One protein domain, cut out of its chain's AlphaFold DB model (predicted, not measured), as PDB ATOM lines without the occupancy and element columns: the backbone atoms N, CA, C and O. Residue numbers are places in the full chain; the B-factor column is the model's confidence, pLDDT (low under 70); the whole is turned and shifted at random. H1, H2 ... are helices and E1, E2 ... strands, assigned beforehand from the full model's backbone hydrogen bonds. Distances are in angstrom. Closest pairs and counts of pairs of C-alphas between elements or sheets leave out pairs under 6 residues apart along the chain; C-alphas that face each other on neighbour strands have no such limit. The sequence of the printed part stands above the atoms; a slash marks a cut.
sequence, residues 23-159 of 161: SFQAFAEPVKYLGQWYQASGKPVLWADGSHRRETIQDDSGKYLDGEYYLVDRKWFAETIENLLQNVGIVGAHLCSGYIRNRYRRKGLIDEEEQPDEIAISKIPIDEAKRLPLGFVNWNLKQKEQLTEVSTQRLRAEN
ATOM      1  N   SER A  23     109.261 138.840 153.591       91.88
ATOM      2  CA  SER A  23     110.072 138.371 152.462       91.88
ATOM      3  C   SER A  23     111.205 137.476 152.946       91.88
ATOM      4  O   SER A  23     111.934 137.856 153.862       91.88
ATOM      5  N   PHE A  24     111.369 136.306 152.331       91.19
ATOM      6  CA  PHE A  24     112.330 135.298 152.777       91.19
ATOM      7  C   PHE A  24     113.249 134.838 151.657       91.19
ATOM      8  O   PHE A  24     112.801 134.535 150.552       91.19
ATOM      9  N   GLN A  25     114.529 134.696 151.990       90.62
ATOM     10  CA  GLN A  25     115.450 133.870 151.222       90.62
ATOM     11  C   GLN A  25     115.368 132.443 151.771       90.62
ATOM     12  O   GLN A  25     115.617 132.220 152.956       90.62
ATOM     13  N   ALA A  26     114.981 131.482 150.938       89.44
ATOM     14  CA  ALA A  26     114.775 130.096 151.345       89.44
ATOM     15  C   ALA A  26     115.291 129.137 150.264       89.44
ATOM     16  O   ALA A  26     114.740 129.069 149.169       89.44
ATOM     17  N   PHE A  27     116.353 128.393 150.593       86.06
ATOM     18  CA  PHE A  27     117.095 127.543 149.648       86.06
ATOM     19  C   PHE A  27     116.840 126.036 149.808       86.06
ATOM     20  O   PHE A  27     117.268 125.267 148.957       86.06
ATOM     21  N   ALA A  28     116.173 125.612 150.889       84.25
ATOM     22  CA  ALA A  28     115.921 124.197 151.178       84.25
ATOM     23  C   ALA A  28     114.442 123.819 150.990       84.25
ATOM     24  O   ALA A  28     114.106 123.075 150.078       84.25
ATOM     25  N   GLU A  29     113.545 124.362 151.822       90.12
ATOM     26  CA  GLU A  29     112.110 124.020 151.804       90.12
ATOM     27  C   GLU A  29     111.227 125.290 151.784       90.12
ATOM     28  O   GLU A  29     110.509 125.562 152.753       90.12
ATOM     29  N   PRO A  30     111.279 126.120 150.722       91.81
ATOM     30  CA  PRO A  30     110.566 127.402 150.673       91.81
ATOM     31  C   PRO A  30     109.059 127.260 150.922       91.81
ATOM     32  O   PRO A  30     108.506 127.992 151.739       91.81
ATOM     33  N   VAL A  31     108.403 126.270 150.311       92.56
ATOM     34  CA  VAL A  31     106.954 126.027 150.460       92.56
ATOM     35  C   VAL A  31     106.554 125.861 151.928       92.56
ATOM     36  O   VAL A  31     105.657 126.546 152.425       92.56
ATOM     37  N   LYS A  32     107.262 124.982 152.641       94.12
ATOM     38  CA  LYS A  32     107.017 124.671 154.051       94.12
ATOM     39  C   LYS A  32     107.245 125.889 154.938       94.12
ATOM     40  O   LYS A  32     106.375 126.227 155.737       94.12
ATOM     41  N   TYR A  33     108.397 126.547 154.809       93.69
ATOM     42  CA  TYR A  33     108.756 127.645 155.708       93.69
ATOM     43  C   TYR A  33     107.873 128.871 155.502       93.69
ATOM     44  O   TYR A  33     107.426 129.469 156.479       93.69
ATOM     45  N   LEU A  34     107.565 129.226 154.256       94.12
ATOM     46  CA  LEU A  34     106.684 130.358 153.985       94.12
ATOM     47  C   LEU A  34     105.251 130.062 154.448       94.12
ATOM     48  O   LEU A  34     104.622 130.926 155.054       94.12
ATOM     49  N   GLY A  35     104.762 128.829 154.266       94.19
ATOM     50  CA  GLY A  35     103.483 128.390 154.831       94.19
ATOM     51  C   GLY A  35     103.433 128.518 156.353       94.19
ATOM     52  O   GLY A  35     102.488 129.091 156.888       94.19
ATOM     53  N   GLN A  36     104.474 128.073 157.059       94.75
ATOM     54  CA  GLN A  36     104.567 128.218 158.516       94.75
ATOM     55  C   GLN A  36     104.547 129.686 158.958       94.75
ATOM     56  O   GLN A  36     103.860 130.025 159.921       94.75
ATOM     57  N   TRP A  37     105.250 130.571 158.245       94.56
ATOM     58  CA  TRP A  37     105.249 132.003 158.546       94.56
ATOM     59  C   TRP A  37     103.897 132.664 158.303       94.56
ATOM     60  O   TRP A  37     103.469 133.478 159.123       94.56
ATOM     61  N   TYR A  38     103.206 132.295 157.226       94.19
ATOM     62  CA  TYR A  38     101.849 132.763 156.981       94.19
ATOM     63  C   TYR A  38     100.901 132.317 158.103       94.19
ATOM     64  O   TYR A  38     100.234 133.159 158.698       94.19
ATOM     65  N   GLN A  39     100.917 131.033 158.475       94.25
ATOM     66  CA  GLN A  39     100.076 130.498 159.555       94.25
ATOM     67  C   GLN A  39     100.362 131.158 160.910       94.25
ATOM     68  O   GLN A  39      99.445 131.450 161.670       94.25
ATOM     69  N   ALA A  40     101.634 131.426 161.217       93.56
ATOM     70  CA  ALA A  40     102.026 132.015 162.493       93.56
ATOM     71  C   ALA A  40     101.723 133.517 162.598       93.56
ATOM     72  O   ALA A  40     101.494 134.021 163.696       93.56
ATOM     73  N   SER A  41     101.779 134.250 161.482       92.56
ATOM     74  CA  SER A  41     101.707 135.717 161.491       92.56
ATOM     75  C   SER A  41     100.417 136.295 160.909       92.56
ATOM     76  O   SER A  41     100.123 137.465 161.155       92.56
ATOM     77  N   GLY A  42      99.689 135.524 160.098       91.56
ATOM     78  CA  GLY A  42      98.589 136.011 159.262       91.56
ATOM     79  C   GLY A  42      99.025 137.000 158.173       91.56
ATOM     80  O   GLY A  42      98.175 137.617 157.535       91.56
ATOM     81  N   LYS A  43     100.334 137.207 157.973       91.12
ATOM     82  CA  LYS A  43     100.871 138.192 157.028       91.12
ATOM     83  C   LYS A  43     101.217 137.539 155.695       91.12
ATOM     84  O   LYS A  43     101.817 136.466 155.715       91.12
ATOM     85  N   PRO A  44     100.944 138.206 154.561       92.81
ATOM     86  CA  PRO A  44     101.411 137.755 153.259       92.81
ATOM     87  C   PRO A  44     102.919 137.502 153.239       92.81
ATOM     88  O   PRO A  44     103.688 138.230 153.877       92.81
ATOM     89  N   VAL A  45     103.346 136.492 152.485       93.62
ATOM     90  CA  VAL A  45     104.743 136.064 152.400       93.62
ATOM     91  C   VAL A  45     105.247 136.055 150.951       93.62
ATOM     92  O   VAL A  45     104.517 135.716 150.021       93.62
ATOM     93  N   LEU A  46     106.508 136.441 150.755       91.75
ATOM     94  CA  LEU A  46     107.190 136.505 149.461       91.75
ATOM     95  C   LEU A  46     108.428 135.606 149.491       91.75
ATOM     96  O   LEU A  46     109.272 135.735 150.384       91.75
ATOM     97  N   TRP A  47     108.576 134.741 148.490       91.31
ATOM     98  CA  TRP A  47     109.834 134.030 148.276       91.31
ATOM     99  C   TRP A  47     110.793 134.942 147.515       91.31
ATOM    100  O   TRP A  47     110.693 135.090 146.307       91.31
ATOM    101  N   ALA A  48     111.671 135.632 148.236       89.06
ATOM    102  CA  ALA A  48     112.508 136.692 147.679       89.06
ATOM    103  C   ALA A  48     113.780 136.174 146.999       89.06
ATOM    104  O   ALA A  48     114.365 136.881 146.174       89.06
ATOM    105  N   ASP A  49     114.237 134.987 147.403       86.81
ATOM    106  CA  ASP A  49     115.370 134.325 146.777       86.81
ATOM    107  C   ASP A  49     115.412 132.830 147.118       86.81
ATOM    108  O   ASP A  49     115.099 132.417 148.240       86.81
ATOM    109  N   GLY A  50     115.877 132.028 146.173       84.81
ATOM    110  CA  GLY A  50     116.165 130.622 146.379       84.81
ATOM    111  C   GLY A  50     116.594 129.950 145.087       84.81
ATOM    112  O   GLY A  50     116.359 130.449 143.987       84.81
ATOM    113  N   SER A  51     117.290 128.829 145.227       84.25
ATOM    114  CA  SER A  51     117.793 128.069 144.090       84.25
ATOM    115  C   SER A  51     118.312 126.711 144.528       84.25
ATOM    116  O   SER A  51     118.970 126.599 145.563       84.25
ATOM    117  N   HIS A  52     118.114 125.699 143.691       87.69
ATOM    118  CA  HIS A  52     118.558 124.332 143.951       87.69
ATOM    119  C   HIS A  52     119.558 123.874 142.888       87.69
ATOM    120  O   HIS A  52     119.475 124.282 141.730       87.69
ATOM    121  N   ARG A  53     120.555 123.093 143.309       89.19
ATOM    122  CA  ARG A  53     121.622 122.585 142.440       89.19
ATOM    123  C   ARG A  53     121.187 121.250 141.841       89.19
ATOM    124  O   ARG A  53     120.798 120.357 142.583       89.19
ATOM    125  N   ARG A  54     121.333 121.114 140.523       89.44
ATOM    126  CA  ARG A  54     121.209 119.843 139.800       89.44
ATOM    127  C   ARG A  54     122.531 119.082 139.770       89.44
ATOM    128  O   ARG A  54     122.563 117.882 140.001       89.44
ATOM    129  N   GLU A  55     123.616 119.787 139.468       91.25
ATOM    130  CA  GLU A  55     124.901 119.194 139.078       91.25
ATOM    131  C   GLU A  55     126.049 120.162 139.421       91.25
ATOM    132  O   GLU A  55     125.802 121.371 139.423       91.25
ATOM    133  N   THR A  56     127.263 119.673 139.751       94.25
ATOM    134  CA  THR A  56     128.463 120.539 139.610       94.25
ATOM    135  C   THR A  56     129.140 120.247 138.297       94.25
ATOM    136  O   THR A  56     129.266 119.087 137.912       94.25
ATOM    137  N   ILE A  57     129.654 121.297 137.685       94.56
ATOM    138  CA  ILE A  57     130.530 121.237 136.534       94.56
ATOM    139  C   ILE A  57     131.909 121.692 136.982       94.56
ATOM    140  O   ILE A  57     132.021 122.695 137.685       94.56
ATOM    141  N   GLN A  58     132.934 120.935 136.603       96.25
ATOM    142  CA  GLN A  58     134.323 121.339 136.791       96.25
ATOM    143  C   GLN A  58     134.687 122.398 135.747       96.25
ATOM    144  O   GLN A  58     134.277 122.299 134.593       96.25
ATOM    145  N   ASP A  59     135.442 123.401 136.167       91.12
ATOM    146  CA  ASP A  59     135.877 124.533 135.362       91.12
ATOM    147  C   ASP A  59     137.348 124.828 135.668       91.12
ATOM    148  O   ASP A  59     137.704 125.261 136.762       91.12
ATOM    149  N   ASP A  60     138.211 124.591 134.690       92.19
ATOM    150  CA  ASP A  60     139.657 124.810 134.770       92.19
ATOM    151  C   ASP A  60     140.076 126.208 134.286       92.19
ATOM    152  O   ASP A  60     141.259 126.547 134.289       92.19
ATOM    153  N   SER A  61     139.110 127.061 133.930       89.62
ATOM    154  CA  SER A  61     139.358 128.406 133.403       89.62
ATOM    155  C   SER A  61     139.943 129.383 134.433       89.62
ATOM    156  O   SER A  61     140.368 130.485 134.083       89.62
ATOM    157  N   GLY A  62     139.924 129.016 135.719       89.69
ATOM    158  CA  GLY A  62     140.322 129.879 136.833       89.69
ATOM    159  C   GLY A  62     139.299 130.967 137.174       89.69
ATOM    160  O   GLY A  62     139.561 131.802 138.041       89.69
ATOM    161  N   LYS A  63     138.123 130.978 136.523       88.38
ATOM    162  CA  LYS A  63     137.037 131.930 136.817       88.38
ATOM    163  C   LYS A  63     136.424 131.697 138.199       88.38
ATOM    164  O   LYS A  63     136.063 132.662 138.876       88.38
ATOM    165  N   TYR A  64     136.303 130.440 138.621       90.50
ATOM    166  CA  TYR A  64     135.735 130.064 139.916       90.50
ATOM    167  C   TYR A  64     136.833 129.645 140.891       90.50
ATOM    168  O   TYR A  64     137.708 128.863 140.536       90.50
ATOM    169  N   LEU A  65     136.757 130.137 142.134       86.06
ATOM    170  CA  LEU A  65     137.790 129.917 143.158       86.06
ATOM    171  C   LEU A  65     138.091 128.430 143.397       86.06
ATOM    172  O   LEU A  65     139.246 128.059 143.577       86.06
ATOM    173  N   ASP A  66     137.050 127.598 143.358       89.12
ATOM    174  CA  ASP A  66     137.151 126.159 143.615       89.12
ATOM    175  C   ASP A  66     137.207 125.334 142.316       89.12
ATOM    176  O   ASP A  66     137.078 124.115 142.362       89.12
ATOM    177  N   GLY A  67     137.325 125.988 141.154       93.75
ATOM    178  CA  GLY A  67     137.319 125.319 139.853       93.75
ATOM    179  C   GLY A  67     136.013 124.582 139.539       93.75
ATOM    180  O   GLY A  67     136.022 123.558 138.866       93.75
ATOM    181  N   GLU A  68     134.876 125.055 140.057       94.69
ATOM    182  CA  GLU A  68     133.571 124.460 139.765       94.69
ATOM    183  C   GLU A  68     132.439 125.486 139.742       94.69
ATOM    184  O   GLU A  68     132.498 126.521 140.409       94.69
ATOM    185  N   TYR A  69     131.358 125.150 139.038       92.56
ATOM    186  CA  TYR A  69     130.076 125.844 139.114       92.56
ATOM    187  C   TYR A  69     128.891 124.878 139.177       92.56
ATOM    188  O   TYR A  69     129.035 123.673 139.004       92.56
ATOM    189  N   TYR A  70     127.695 125.404 139.435       91.44
ATOM    190  CA  TYR A  70     126.481 124.628 139.654       91.44
ATOM    191  C   TYR A  70     125.413 124.930 138.609       91.44
ATOM    192  O   TYR A  70     125.049 126.089 138.397       91.44
ATOM    193  N   LEU A  71     124.856 123.873 138.021       89.69
ATOM    194  CA  LEU A  71     123.669 123.972 137.175       89.69
ATOM    195  C   LEU A  71     122.406 123.966 138.031       89.69
ATOM    196  O   LEU A  71     122.339 123.315 139.082       89.69
ATOM    197  N   VAL A  72     121.400 124.700 137.577       87.06
ATOM    198  CA  VAL A  72     120.141 124.882 138.294       87.06
ATOM    199  C   VAL A  72     119.211 123.677 138.098       87.06
ATOM    200  O   VAL A  72     119.069 123.133 137.003       87.06
ATOM    201  N   ASP A  73     118.545 123.251 139.173       88.56
ATOM    202  CA  ASP A  73     117.529 122.200 139.121       88.56
ATOM    203  C   ASP A  73     116.159 122.739 138.691       88.56
ATOM    204  O   ASP A  73     115.374 123.250 139.492       88.56
ATOM    205  N   ARG A  74     115.860 122.567 137.400       84.19
ATOM    206  CA  ARG A  74     114.569 122.938 136.804       84.19
ATOM    207  C   ARG A  74     113.367 122.254 137.435       84.19
ATOM    208  O   ARG A  74     112.303 122.858 137.504       84.19
ATOM    209  N   LYS A  75     113.507 120.982 137.827       86.06
ATOM    210  CA  LYS A  75     112.378 120.175 138.302       86.06
ATOM    211  C   LYS A  75     111.982 120.684 139.675       86.06
ATOM    212  O   LYS A  75     110.823 121.013 139.888       86.06
ATOM    213  N   TRP A  76     112.977 120.854 140.539       87.44
ATOM    214  CA  TRP A  76     112.780 121.462 141.844       87.44
ATOM    215  C   TRP A  76     112.167 122.862 141.738       87.44
ATOM    216  O   TRP A  76     111.270 123.202 142.507       87.44
ATOM    217  N   PHE A  77     112.615 123.672 140.774       83.75
ATOM    218  CA  PHE A  77     112.052 125.004 140.558       83.75
ATOM    219  C   PHE A  77     110.582 124.966 140.142       83.75
ATOM    220  O   PHE A  77     109.774 125.662 140.756       83.75
ATOM    221  N   ALA A  78     110.229 124.152 139.146       82.69
ATOM    222  CA  ALA A  78     108.850 124.005 138.684       82.69
ATOM    223  C   ALA A  78     107.928 123.535 139.817       82.69
ATOM    224  O   ALA A  78     106.947 124.205 140.131       82.69
ATOM    225  N   GLU A  79     108.319 122.463 140.513       87.44
ATOM    226  CA  GLU A  79     107.568 121.913 141.645       87.44
ATOM    227  C   GLU A  79     107.442 122.925 142.788       87.44
ATOM    228  O   GLU A  79     106.395 123.030 143.426       87.44
ATOM    229  N   THR A  80     108.488 123.709 143.055       88.19
ATOM    230  CA  THR A  80     108.428 124.758 144.074       88.19
ATOM    231  C   THR A  80     107.408 125.822 143.692       88.19
ATOM    232  O   THR A  80     106.559 126.153 144.512       88.19
ATOM    233  N   ILE A  81     107.446 126.344 142.464       84.94
ATOM    234  CA  ILE A  81     106.503 127.376 142.016       84.94
ATOM    235  C   ILE A  81     105.064 126.855 142.022       84.94
ATOM    236  O   ILE A  81     104.188 127.530 142.562       84.94
ATOM    237  N   GLU A  82     104.824 125.649 141.507       86.44
ATOM    238  CA  GLU A  82     103.505 125.006 141.534       86.44
ATOM    239  C   GLU A  82     102.959 124.887 142.958       86.44
ATOM    240  O   GLU A  82     101.809 125.240 143.216       86.44
ATOM    241  N   ASN A  83     103.791 124.462 143.908       89.06
ATOM    242  CA  ASN A  83     103.389 124.333 145.304       89.06
ATOM    243  C   ASN A  83     103.205 125.688 146.004       89.06
ATOM    244  O   ASN A  83     102.325 125.830 146.852       89.06
ATOM    245  N   LEU A  84     104.004 126.703 145.661       87.88
ATOM    246  CA  LEU A  84     103.824 128.059 146.181       87.88
ATOM    247  C   LEU A  84     102.515 128.685 145.683       87.88
ATOM    248  O   LEU A  84     101.858 129.374 146.457       87.88
ATOM    249  N   LEU A  85     102.097 128.394 144.445       83.69
ATOM    250  CA  LEU A  85     100.809 128.830 143.891       83.69
ATOM    251  C   LEU A  85      99.602 128.266 144.662       83.69
ATOM    252  O   LEU A  85      98.546 128.892 144.665       83.69
ATOM    253  N   GLN A  86      99.746 127.123 145.339       86.50
ATOM    254  CA  GLN A  86      98.684 126.545 146.177       86.50
ATOM    255  C   GLN A  86      98.576 127.203 147.565       86.50
ATOM    256  O   GLN A  86      97.621 126.955 148.301       86.50
ATOM    257  N   ASN A  87      99.551 128.022 147.965       83.19
ATOM    258  CA  ASN A  87      99.583 128.639 149.287       83.19
ATOM    259  C   ASN A  87      98.928 130.028 149.256       83.19
ATOM    260  O   ASN A  87      99.507 130.983 148.747       83.19
ATOM    261  N   VAL A  88      97.757 130.161 149.886       83.69
ATOM    262  CA  VAL A  88      96.976 131.418 149.946       83.69
ATOM    263  C   VAL A  88      97.725 132.602 150.575       83.69
ATOM    264  O   VAL A  88      97.346 133.751 150.367       83.69
ATOM    265  N   GLY A  89      98.774 132.338 151.356       88.25
ATOM    266  CA  GLY A  89      99.620 133.366 151.951       88.25
ATOM    267  C   GLY A  89     100.717 133.887 151.030       88.25
ATOM    268  O   GLY A  89     101.288 134.941 151.314       88.25
ATOM    269  N   ILE A  90     101.043 133.162 149.957       91.06
ATOM    270  CA  ILE A  90     102.091 133.551 149.016       91.06
ATOM    271  C   ILE A  90     101.573 134.656 148.105       91.06
ATOM    272  O   ILE A  90     100.574 134.503 147.409       91.06
ATOM    273  N   VAL A  91     102.319 135.755 148.052       88.00
ATOM    274  CA  VAL A  91     102.023 136.867 147.139       88.00
ATOM    275  C   VAL A  91     102.961 136.937 145.945       88.00
ATOM    276  O   VAL A  91     102.646 137.621 144.977       88.00
ATOM    277  N   GLY A  92     104.086 136.222 145.965       84.81
ATOM    278  CA  GLY A  92     105.026 136.224 144.850       84.81
ATOM    279  C   GLY A  92     106.275 135.377 145.076       84.81
ATOM    280  O   GLY A  92     106.534 134.878 146.179       84.81
ATOM    281  N   ALA A  93     107.070 135.280 144.014       84.50
ATOM    282  CA  ALA A  93     108.393 134.677 144.006       84.50
ATOM    283  C   ALA A  93     109.351 135.530 143.159       84.50
ATOM    284  O   ALA A  93     108.964 136.050 142.115       84.50
ATOM    285  N   HIS A  94     110.596 135.662 143.608       81.00
ATOM    286  CA  HIS A  94     111.680 136.357 142.924       81.00
ATOM    287  C   HIS A  94     112.946 135.494 142.975       81.00
ATOM    288  O   HIS A  94     113.319 134.980 144.028       81.00
ATOM    289  N   LEU A  95     113.605 135.321 141.827       71.94
ATOM    290  CA  LEU A  95     114.734 134.400 141.663       71.94
ATOM    291  C   LEU A  95     116.064 135.140 141.488       71.94
ATOM    292  O   LEU A  95     116.736 134.987 140.476       71.94
ATOM    293  N   CYS A  96     116.467 135.940 142.475       68.69
ATOM    294  CA  CYS A  96     117.676 136.768 142.370       68.69
ATOM    295  C   CYS A  96     118.974 135.940 142.247       68.69
ATOM    296  O   CYS A  96     119.729 136.101 141.292       68.69
ATOM    297  N   SER A  97     119.235 135.015 143.179       62.94
ATOM    298  CA  SER A  97     120.397 134.105 143.157       62.94
ATOM    299  C   SER A  97     120.335 133.049 142.066       62.94
ATOM    300  O   SER A  97     121.349 132.431 141.763       62.94
ATOM    301  N   GLY A  98     119.140 132.806 141.536       62.91
ATOM    302  CA  GLY A  98     118.928 131.924 140.407       62.91
ATOM    303  C   GLY A  98     119.132 132.629 139.077       62.91
ATOM    304  O   GLY A  98     119.098 131.944 138.078       62.91
ATOM    305  N   TYR A  99     119.329 133.947 139.020       75.00
ATOM    306  CA  TYR A  99     119.333 134.661 137.749       75.00
ATOM    307  C   TYR A  99     120.711 134.634 137.070       75.00
ATOM    308  O   TYR A  99     120.962 133.727 136.285       75.00
ATOM    309  N   ILE A 100     121.626 135.547 137.410       83.50
ATOM    310  CA  ILE A 100     122.998 135.547 136.868       83.50
ATOM    311  C   ILE A 100     123.909 134.705 137.751       83.50
ATOM    312  O   ILE A 100     124.028 134.940 138.962       83.50
ATOM    313  N   ARG A 101     124.616 133.767 137.127       87.75
ATOM    314  CA  ARG A 101     125.716 133.044 137.746       87.75
ATOM    315  C   ARG A 101     126.860 134.014 137.975       87.75
ATOM    316  O   ARG A 101     127.508 134.456 137.042       87.75
ATOM    317  N   ASN A 102     127.114 134.322 139.241       85.56
ATOM    318  CA  ASN A 102     128.318 135.048 139.633       85.56
ATOM    319  C   ASN A 102     129.379 134.094 140.195       85.56
ATOM    320  O   ASN A 102     129.048 133.026 140.714       85.56
ATOM    321  N   ARG A 103     130.643 134.525 140.175       88.06
ATOM    322  CA  ARG A 103     131.811 133.747 140.638       88.06
ATOM    323  C   ARG A 103     131.752 133.282 142.090       88.06
ATOM    324  O   ARG A 103     132.404 132.305 142.438       88.06
ATOM    325  N   TYR A 104     130.977 133.956 142.942       86.50
ATOM    326  CA  TYR A 104     130.884 133.636 144.368       86.50
ATOM    327  C   TYR A 104     129.814 132.573 144.660       86.50
ATOM    328  O   TYR A 104     130.071 131.567 145.318       86.50
ATOM    329  N   ARG A 105     128.596 132.776 144.147       82.44
ATOM    330  CA  ARG A 105     127.455 131.857 144.294       82.44
ATOM    331  C   ARG A 105     127.534 130.677 143.333       82.44
ATOM    332  O   ARG A 105     126.940 129.639 143.613       82.44
ATOM    333  N   ARG A 106     128.237 130.859 142.210       90.00
ATOM    334  CA  ARG A 106     128.547 129.848 141.193       90.00
ATOM    335  C   ARG A 106     127.323 129.169 140.591       90.00
ATOM    336  O   ARG A 106     127.413 128.068 140.073       90.00
ATOM    337  N   LYS A 107     126.161 129.812 140.669       88.19
ATOM    338  CA  LYS A 107     124.882 129.270 140.212       88.19
ATOM    339  C   LYS A 107     124.017 130.385 139.645       88.19
ATOM    340  O   LYS A 107     123.994 131.468 140.226       88.19
ATOM    341  N   GLY A 108     123.315 130.093 138.556       86.81
ATOM    342  CA  GLY A 108     122.386 130.990 137.874       86.81
ATOM    343  C   GLY A 108     121.744 130.299 136.669       86.81
ATOM    344  O   GLY A 108     122.197 129.233 136.260       86.81
ATOM    345  N   LEU A 109     120.671 130.889 136.155       85.25
ATOM    346  CA  LEU A 109     119.941 130.508 134.947       85.25
ATOM    347  C   LEU A 109     120.575 131.118 133.694       85.25
ATOM    348  O   LEU A 109     120.304 130.636 132.601       85.25
ATOM    349  N   ILE A 110     121.389 132.162 133.853       87.56
ATOM    350  CA  ILE A 110     122.261 132.711 132.814       87.56
ATOM    351  C   ILE A 110     123.696 132.791 133.337       87.56
ATOM    352  O   ILE A 110     123.908 132.961 134.544       87.56
ATOM    353  N   ASP A 111     124.681 132.632 132.460       86.81
ATOM    354  CA  ASP A 111     126.091 132.783 132.815       86.81
ATOM    355  C   ASP A 111     126.608 134.230 132.730       86.81
ATOM    356  O   ASP A 111     125.831 135.175 132.596       86.81
ATOM    357  N   GLU A 112     127.919 134.417 132.925       84.94
ATOM    358  CA  GLU A 112     128.562 135.742 132.917       84.94
ATOM    359  C   GLU A 112     128.613 136.348 131.513       84.94
ATOM    360  O   GLU A 112     128.765 137.557 131.362       84.94
ATOM    361  N   GLU A 113     128.469 135.502 130.500       86.88
ATOM    362  CA  GLU A 113     128.406 135.818 129.084       86.88
ATOM    363  C   GLU A 113     126.948 135.943 128.592       86.88
ATOM    364  O   GLU A 113     126.685 135.933 127.387       86.88
ATOM    365  N   GLU A 114     126.001 136.054 129.534       85.19
ATOM    366  CA  GLU A 114     124.554 136.150 129.310       85.19
ATOM    367  C   GLU A 114     123.962 134.957 128.539       85.19
ATOM    368  O   GLU A 114     122.858 135.042 127.995       85.19
ATOM    369  N   GLN A 115     124.658 133.817 128.512       85.62
ATOM    370  CA  GLN A 115     124.158 132.606 127.878       85.62
ATOM    371  C   GLN A 115     123.176 131.890 128.814       85.62
ATOM    372  O   GLN A 115     123.498 131.637 129.981       85.62
ATOM    373  N   PRO A 116     121.973 131.542 128.331       84.69
ATOM    374  CA  PRO A 116     120.981 130.839 129.128       84.69
ATOM    375  C   PRO A 116     121.347 129.368 129.359       84.69
ATOM    376  O   PRO A 116     121.737 128.649 128.442       84.69
ATOM    377  N   ASP A 117     121.083 128.869 130.566       85.50
ATOM    378  CA  ASP A 117     120.909 127.438 130.817       85.50
ATOM    379  C   ASP A 117     119.528 127.024 130.280       85.50
ATOM    380  O   ASP A 117     118.518 127.009 130.993       85.50
ATOM    381  N   GLU A 118     119.464 126.728 128.979       84.00
ATOM    382  CA  GLU A 118     118.223 126.355 128.287       84.00
ATOM    383  C   GLU A 118     117.538 125.145 128.933       84.00
ATOM    384  O   GLU A 118     116.307 125.078 129.037       84.00
ATOM    385  N   ILE A 119     118.338 124.199 129.436       83.62
ATOM    386  CA  ILE A 119     117.844 123.023 130.148       83.62
ATOM    387  C   ILE A 119     117.106 123.478 131.402       83.62
ATOM    388  O   ILE A 119     115.986 123.006 131.630       83.62
ATOM    389  N   ALA A 120     117.701 124.378 132.188       80.31
ATOM    390  CA  ALA A 120     117.098 124.898 133.403       80.31
ATOM    391  C   ALA A 120     115.815 125.695 133.126       80.31
ATOM    392  O   ALA A 120     114.809 125.500 133.809       80.31
ATOM    393  N   ILE A 121     115.826 126.539 132.094       79.62
ATOM    394  CA  ILE A 121     114.728 127.457 131.765       79.62
ATOM    395  C   ILE A 121     113.523 126.733 131.148       79.62
ATOM    396  O   ILE A 121     112.385 127.094 131.446       79.62
ATOM    397  N   SER A 122     113.743 125.686 130.346       80.12
ATOM    398  CA  SER A 122     112.703 125.002 129.549       80.12
ATOM    399  C   SER A 122     111.466 124.512 130.315       80.12
ATOM    400  O   SER A 122     110.421 124.303 129.705       80.12
ATOM    401  N   LYS A 123     111.566 124.296 131.634       71.38
ATOM    402  CA  LYS A 123     110.472 123.774 132.471       71.38
ATOM    403  C   LYS A 123     110.006 124.723 133.565       71.38
ATOM    404  O   LYS A 123     109.163 124.329 134.364       71.38
ATOM    405  N   ILE A 124     110.541 125.940 133.638       70.81
ATOM    406  CA  ILE A 124     110.038 126.910 134.608       70.81
ATOM    407  C   ILE A 124     108.668 127.379 134.098       70.81
ATOM    408  O   ILE A 124     108.601 127.905 132.986       70.81
ATOM    409  N   PRO A 125     107.580 127.188 134.868       68.00
ATOM    410  CA  PRO A 125     106.221 127.479 134.423       68.00
ATOM    411  C   PRO A 125     105.970 128.997 134.460       68.00
ATOM    412  O   PRO A 125     105.352 129.538 135.380       68.00
ATOM    413  N   ILE A 126     106.552 129.717 133.490       64.56
ATOM    414  CA  ILE A 126     106.541 131.189 133.402       64.56
ATOM    415  C   ILE A 126     105.108 131.712 133.371       64.56
ATOM    416  O   ILE A 126     104.794 132.728 133.991       64.56
ATOM    417  N   ASP A 127     104.243 131.031 132.624       60.75
ATOM    418  CA  ASP A 127     102.874 131.471 132.390       60.75
ATOM    419  C   ASP A 127     101.992 131.240 133.619       60.75
ATOM    420  O   ASP A 127     101.159 132.085 133.952       60.75
ATOM    421  N   GLU A 128     102.234 130.173 134.376       59.50
ATOM    422  CA  GLU A 128     101.592 129.920 135.661       59.50
ATOM    423  C   GLU A 128     102.092 130.885 136.742       59.50
ATOM    424  O   GLU A 128     101.296 131.377 137.541       59.50
ATOM    425  N   ALA A 129     103.384 131.230 136.741       58.16
ATOM    426  CA  ALA A 129     103.973 132.172 137.695       58.16
ATOM    427  C   ALA A 129     103.393 133.598 137.581       58.16
ATOM    428  O   ALA A 129     103.419 134.360 138.551       58.16
ATOM    429  N   LYS A 130     102.801 133.955 136.429       61.66
ATOM    430  CA  LYS A 130     102.050 135.214 136.237       61.66
ATOM    431  C   LYS A 130     100.760 135.280 137.058       61.66
ATOM    432  O   LYS A 130     100.222 136.370 137.225       61.66
ATOM    433  N   ARG A 131     100.260 134.150 137.575       61.91
ATOM    434  CA  ARG A 131      99.052 134.100 138.421       61.91
ATOM    435  C   ARG A 131      99.302 134.548 139.865       61.91
ATOM    436  O   ARG A 131      98.341 134.708 140.611       61.91
ATOM    437  N   LEU A 132     100.560 134.748 140.272       62.59
ATOM    438  CA  LEU A 132     100.877 135.264 141.605       62.59
ATOM    439  C   LEU A 132     100.449 136.741 141.734       62.59
ATOM    440  O   LEU A 132     100.709 137.510 140.810       62.59
ATOM    441  N   PRO A 133      99.853 137.171 142.865       59.28
ATOM    442  CA  PRO A 133      99.294 138.521 143.029       59.28
ATOM    443  C   PRO A 133     100.277 139.673 142.797       59.28
ATOM    444  O   PRO A 133      99.888 140.721 142.290       59.28
ATOM    445  N   LEU A 134     101.547 139.497 143.163       56.44
ATOM    446  CA  LEU A 134     102.613 140.465 142.888       56.44
ATOM    447  C   LEU A 134     103.425 140.100 141.644       56.44
ATOM    448  O   LEU A 134     104.336 140.833 141.290       56.44
ATOM    449  N   GLY A 135     103.085 139.009 140.962       51.81
ATOM    450  CA  GLY A 135     103.800 138.496 139.806       51.81
ATOM    451  C   GLY A 135     105.206 137.996 140.138       51.81
ATOM    452  O   GLY A 135     105.825 138.333 141.147       51.81
ATOM    453  N   PHE A 136     105.738 137.182 139.238       49.09
ATOM    454  CA  PHE A 136     107.172 136.980 139.072       49.09
ATOM    455  C   PHE A 136     107.756 138.311 138.565       49.09
ATOM    456  O   PHE A 136     107.907 138.518 137.358       49.09
ATOM    457  N   VAL A 137     107.909 139.293 139.460       43.59
ATOM    458  CA  VAL A 137     108.277 140.661 139.076       43.59
ATOM    459  C   VAL A 137     109.578 140.594 138.281       43.59
ATOM    460  O   VAL A 137     110.598 140.137 138.791       43.59
ATOM    461  N   ASN A 138     109.498 141.068 137.036       42.22
ATOM    462  CA  ASN A 138     110.579 141.309 136.079       42.22
ATOM    463  C   ASN A 138     111.092 140.198 135.150       42.22
ATOM    464  O   ASN A 138     112.079 140.446 134.466       42.22
ATOM    465  N   TRP A 139     110.413 139.060 134.971       47.25
ATOM    466  CA  TRP A 139     110.807 138.150 133.871       47.25
ATOM    467  C   TRP A 139     110.103 138.404 132.519       47.25
ATOM    468  O   TRP A 139     110.319 137.688 131.544       47.25
ATOM    469  N   ASN A 140     109.248 139.422 132.401       50.41
ATOM    470  CA  ASN A 140     108.356 139.520 131.244       50.41
ATOM    471  C   ASN A 140     108.948 140.275 130.034       50.41
ATOM    472  O   ASN A 140     109.151 141.487 130.062       50.41
ATOM    473  N   LEU A 141     109.081 139.517 128.940       43.50
ATOM    474  CA  LEU A 141     109.091 139.902 127.520       43.50
ATOM    475  C   LEU A 141     110.439 140.275 126.896       43.50
ATOM    476  O   LEU A 141     110.912 139.502 126.065       43.50
ATOM    477  N   LYS A 142     111.108 141.355 127.318       42.94
ATOM    478  CA  LYS A 142     112.316 141.836 126.607       42.94
ATOM    479  C   LYS A 142     113.444 140.808 126.514       42.94
ATOM    480  O   LYS A 142     114.113 140.718 125.495       42.94
ATOM    481  N   GLN A 143     113.652 140.029 127.569       51.50
ATOM    482  CA  GLN A 143     114.752 139.065 127.601       51.50
ATOM    483  C   GLN A 143     114.410 137.749 126.916       51.50
ATOM    484  O   GLN A 143     115.286 137.132 126.329       51.50
ATOM    485  N   LYS A 144     113.138 137.327 126.923       49.09
ATOM    486  CA  LYS A 144     112.725 136.163 126.131       49.09
ATOM    487  C   LYS A 144     112.866 136.478 124.641       49.09
ATOM    488  O   LYS A 144     113.431 135.657 123.936       49.09
ATOM    489  N   GLU A 145     112.461 137.681 124.216       50.84
ATOM    490  CA  GLU A 145     112.692 138.204 122.861       50.84
ATOM    491  C   GLU A 145     114.186 138.217 122.515       50.84
ATOM    492  O   GLU A 145     114.555 137.575 121.537       50.84
ATOM    493  N   GLN A 146     115.042 138.808 123.362       53.09
ATOM    494  CA  GLN A 146     116.502 138.814 123.172       53.09
ATOM    495  C   GLN A 146     117.102 137.405 123.055       53.09
ATOM    496  O   GLN A 146     117.929 137.168 122.182       53.09
ATOM    497  N   LEU A 147     116.667 136.444 123.876       50.53
ATOM    498  CA  LEU A 147     117.162 135.064 123.818       50.53
ATOM    499  C   LEU A 147     116.729 134.339 122.529       50.53
ATOM    500  O   LEU A 147     117.525 133.615 121.927       50.53
ATOM    501  N   THR A 148     115.501 134.565 122.047       54.28
ATOM    502  CA  THR A 148     115.078 134.090 120.712       54.28
ATOM    503  C   THR A 148     115.794 134.807 119.568       54.28
ATOM    504  O   THR A 148     116.057 134.195 118.536       54.28
ATOM    505  N   GLU A 149     116.135 136.085 119.717       55.22
ATOM    506  CA  GLU A 149     116.788 136.871 118.667       55.22
ATOM    507  C   GLU A 149     118.260 136.471 118.504       55.22
ATOM    508  O   GLU A 149     118.707 136.219 117.385       55.22
ATOM    509  N   VAL A 150     118.983 136.300 119.617       56.62
ATOM    510  CA  VAL A 150     120.383 135.841 119.644       56.62
ATOM    511  C   VAL A 150     120.514 134.424 119.083       56.62
ATOM    512  O   VAL A 150     121.373 134.175 118.237       56.62
ATOM    513  N   SER A 151     119.632 133.499 119.477       54.53
ATOM    514  CA  SER A 151     119.620 132.137 118.918       54.53
ATOM    515  C   SER A 151     119.310 132.127 117.414       54.53
ATOM    516  O   SER A 151     119.974 131.429 116.649       54.53
ATOM    517  N   THR A 152     118.374 132.964 116.953       56.97
ATOM    518  CA  THR A 152     118.032 133.076 115.523       56.97
ATOM    519  C   THR A 152     119.162 133.702 114.696       56.97
ATOM    520  O   THR A 152     119.418 133.264 113.575       56.97
ATOM    521  N   GLN A 153     119.855 134.716 115.219       59.41
ATOM    522  CA  GLN A 153     121.001 135.338 114.545       59.41
ATOM    523  C   GLN A 153     122.178 134.368 114.412       59.41
ATOM    524  O   GLN A 153     122.812 134.319 113.360       59.41
ATOM    525  N   ARG A 154     122.421 133.544 115.434       56.00
ATOM    526  CA  ARG A 154     123.482 132.533 115.424       56.00
ATOM    527  C   ARG A 154     123.210 131.410 114.422       56.00
ATOM    528  O   ARG A 154     124.079 131.104 113.616       56.00
ATOM    529  N   LEU A 155     121.974 130.907 114.372       53.19
ATOM    530  CA  LEU A 155     121.549 129.940 113.351       53.19
ATOM    531  C   LEU A 155     121.675 130.493 111.925       53.19
ATOM    532  O   LEU A 155     121.895 129.732 110.989       53.19
ATOM    533  N   ARG A 156     121.525 131.807 111.726       59.62
ATOM    534  CA  ARG A 156     121.753 132.434 110.414       59.62
ATOM    535  C   ARG A 156     123.240 132.540 110.078       59.62
ATOM    536  O   ARG A 156     123.599 132.264 108.940       59.62
ATOM    537  N   ALA A 157     124.077 132.896 111.051       58.19
ATOM    538  CA  ALA A 157     125.526 132.989 110.878       58.19
ATOM    539  C   ALA A 157     126.176 131.621 110.598       58.19
ATOM    540  O   ALA A 157     127.068 131.531 109.769       58.19
ATOM    541  N   GLU A 158     125.686 130.545 111.217       59.47
ATOM    542  CA  GLU A 158     126.201 129.181 111.015       59.47
ATOM    543  C   GLU A 158     125.743 128.533 109.688       59.47
ATOM    544  O   GLU A 158     126.282 127.506 109.295       59.47
ATOM    545  N   ASN A 159     124.770 129.126 108.981       56.94
ATOM    546  CA  ASN A 159     124.254 128.646 107.685       56.94
ATOM    547  C   ASN A 159     124.689 129.520 106.488       56.94
ATOM    548  O   ASN A 159     124.117 129.397 105.405       56.94
TER     549      ASN A 159
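Overview. This is residues 23 to 159 of the 161 residues of an uncharacterized protein of Candidatus Poribacteria bacterium (UniProt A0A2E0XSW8). What does the model look like at first sight? A small sheet of three parallel strands, E1, E2 and E5, with H1 and H2 over one of its faces, makes one end, and a two-stranded hairpin, E3 and E4, lies away from it toward the other end. The long helix H5 makes most of an arm beyond this body, where two stretches stick out: residues 141 to 146, of which 142 to 146 belong to H5, and residues 151 to 159, of which 151 to 157 belong to H5. What is it made of? The printed part has 137 residues with five named helices and five named strands, in the order E1 H1 E2 E3 E4 H2 E5 H3 H4 H5, of mixed class; the parallel sheet runs E1 E2 E5, and the pair E3 E4 is antiparallel. How large is it? It is compact by its radius of gyration of the C-alphas, 16.5 A, but its outline is only just elongated, with spans of 56 by 34 by 19 A.

Along the chain. Where does the printed part begin? E1, residues 23 to 25, begins at C-alpha 23, (110.072, 138.371, 152.462). H1, residues 30 to 41, is 16.3 A long, and E2, residues 45 to 49, is 12.1 A long. What comes next? E3, residues 53 to 58, measures 14.0 A and E4, residues 68 to 72, measures 13.5 A. H2, residues 74 to 85, begins at C-alpha 74, (114.569, 122.938, 136.804), and is 16.6 A long; E5, residues 90 to 93, follows. Which helices come last? H3, residues 118 to 121, and H4, residues 126 to 129, have four residues each. H5, residues 142 to 157, is 22.4 A long and ends at C-alpha 157, (125.526, 132.989, 110.878).

Arrangement. How is the parallel sheet joined? E1 and E2 are parallel at 35 degrees, with N 48 and O 24 at 2.8 A; inner strand E2 and edge strand E5 are parallel at 12 degrees, with N 91 and O 45 at 3.0 A, both pairs within hydrogen-bond range. E1, H1 and E2 form a strand-helix-strand unit, two parallel neighbour strands with a helix between, and its crossover is right-handed. What is on this sheet? H1 and H2 are on the same face, making two layers, helices on one face of a sheet: H1 is over E2 at a height over the sheet of 7.8 A, and H2 is over E5 at 11.2 A. H1 touches H2 with residues 30 to 31 alone, the same way at a shallow tilt of 22 degrees, the closest C-alphas being those of Val 31 and Leu 84, 5.7 A apart. Where are the other parts? E3 and E4 are a hairpin, antiparallel at 152 degrees, with N 54 and O 71 within hydrogen-bond range at 2.8 A. H2, the hub, only just touches H3, closest C-alphas Arg 74 and Ala 120 at 4.7 A, and only just touches H4, closest C-alphas Ile 81 and Ala 129 at 6.9 A, with 3 pairs of C-alphas within 8 A each; H5 touches no helix. How do the helix backbones run? In H1, H2 and H5 every O i to N i+4 pair is within hydrogen-bond range; H3 and H4 are too short for such a pair.

Size, cuts and confidence. How far does it reach? The two C-alphas farthest apart, those of Ala 40 and Asn 159, are 59.2 A apart. Is it unbroken, and which links are long? The printed part has no cut. The links from E5 to H3, with 24 residues, and from H4 to H5, with 12 residues, are long. Where is confidence low? The mean pLDDT of the printed part is 78.9, and residues 96 to 98 and 125 to 159 are under 70.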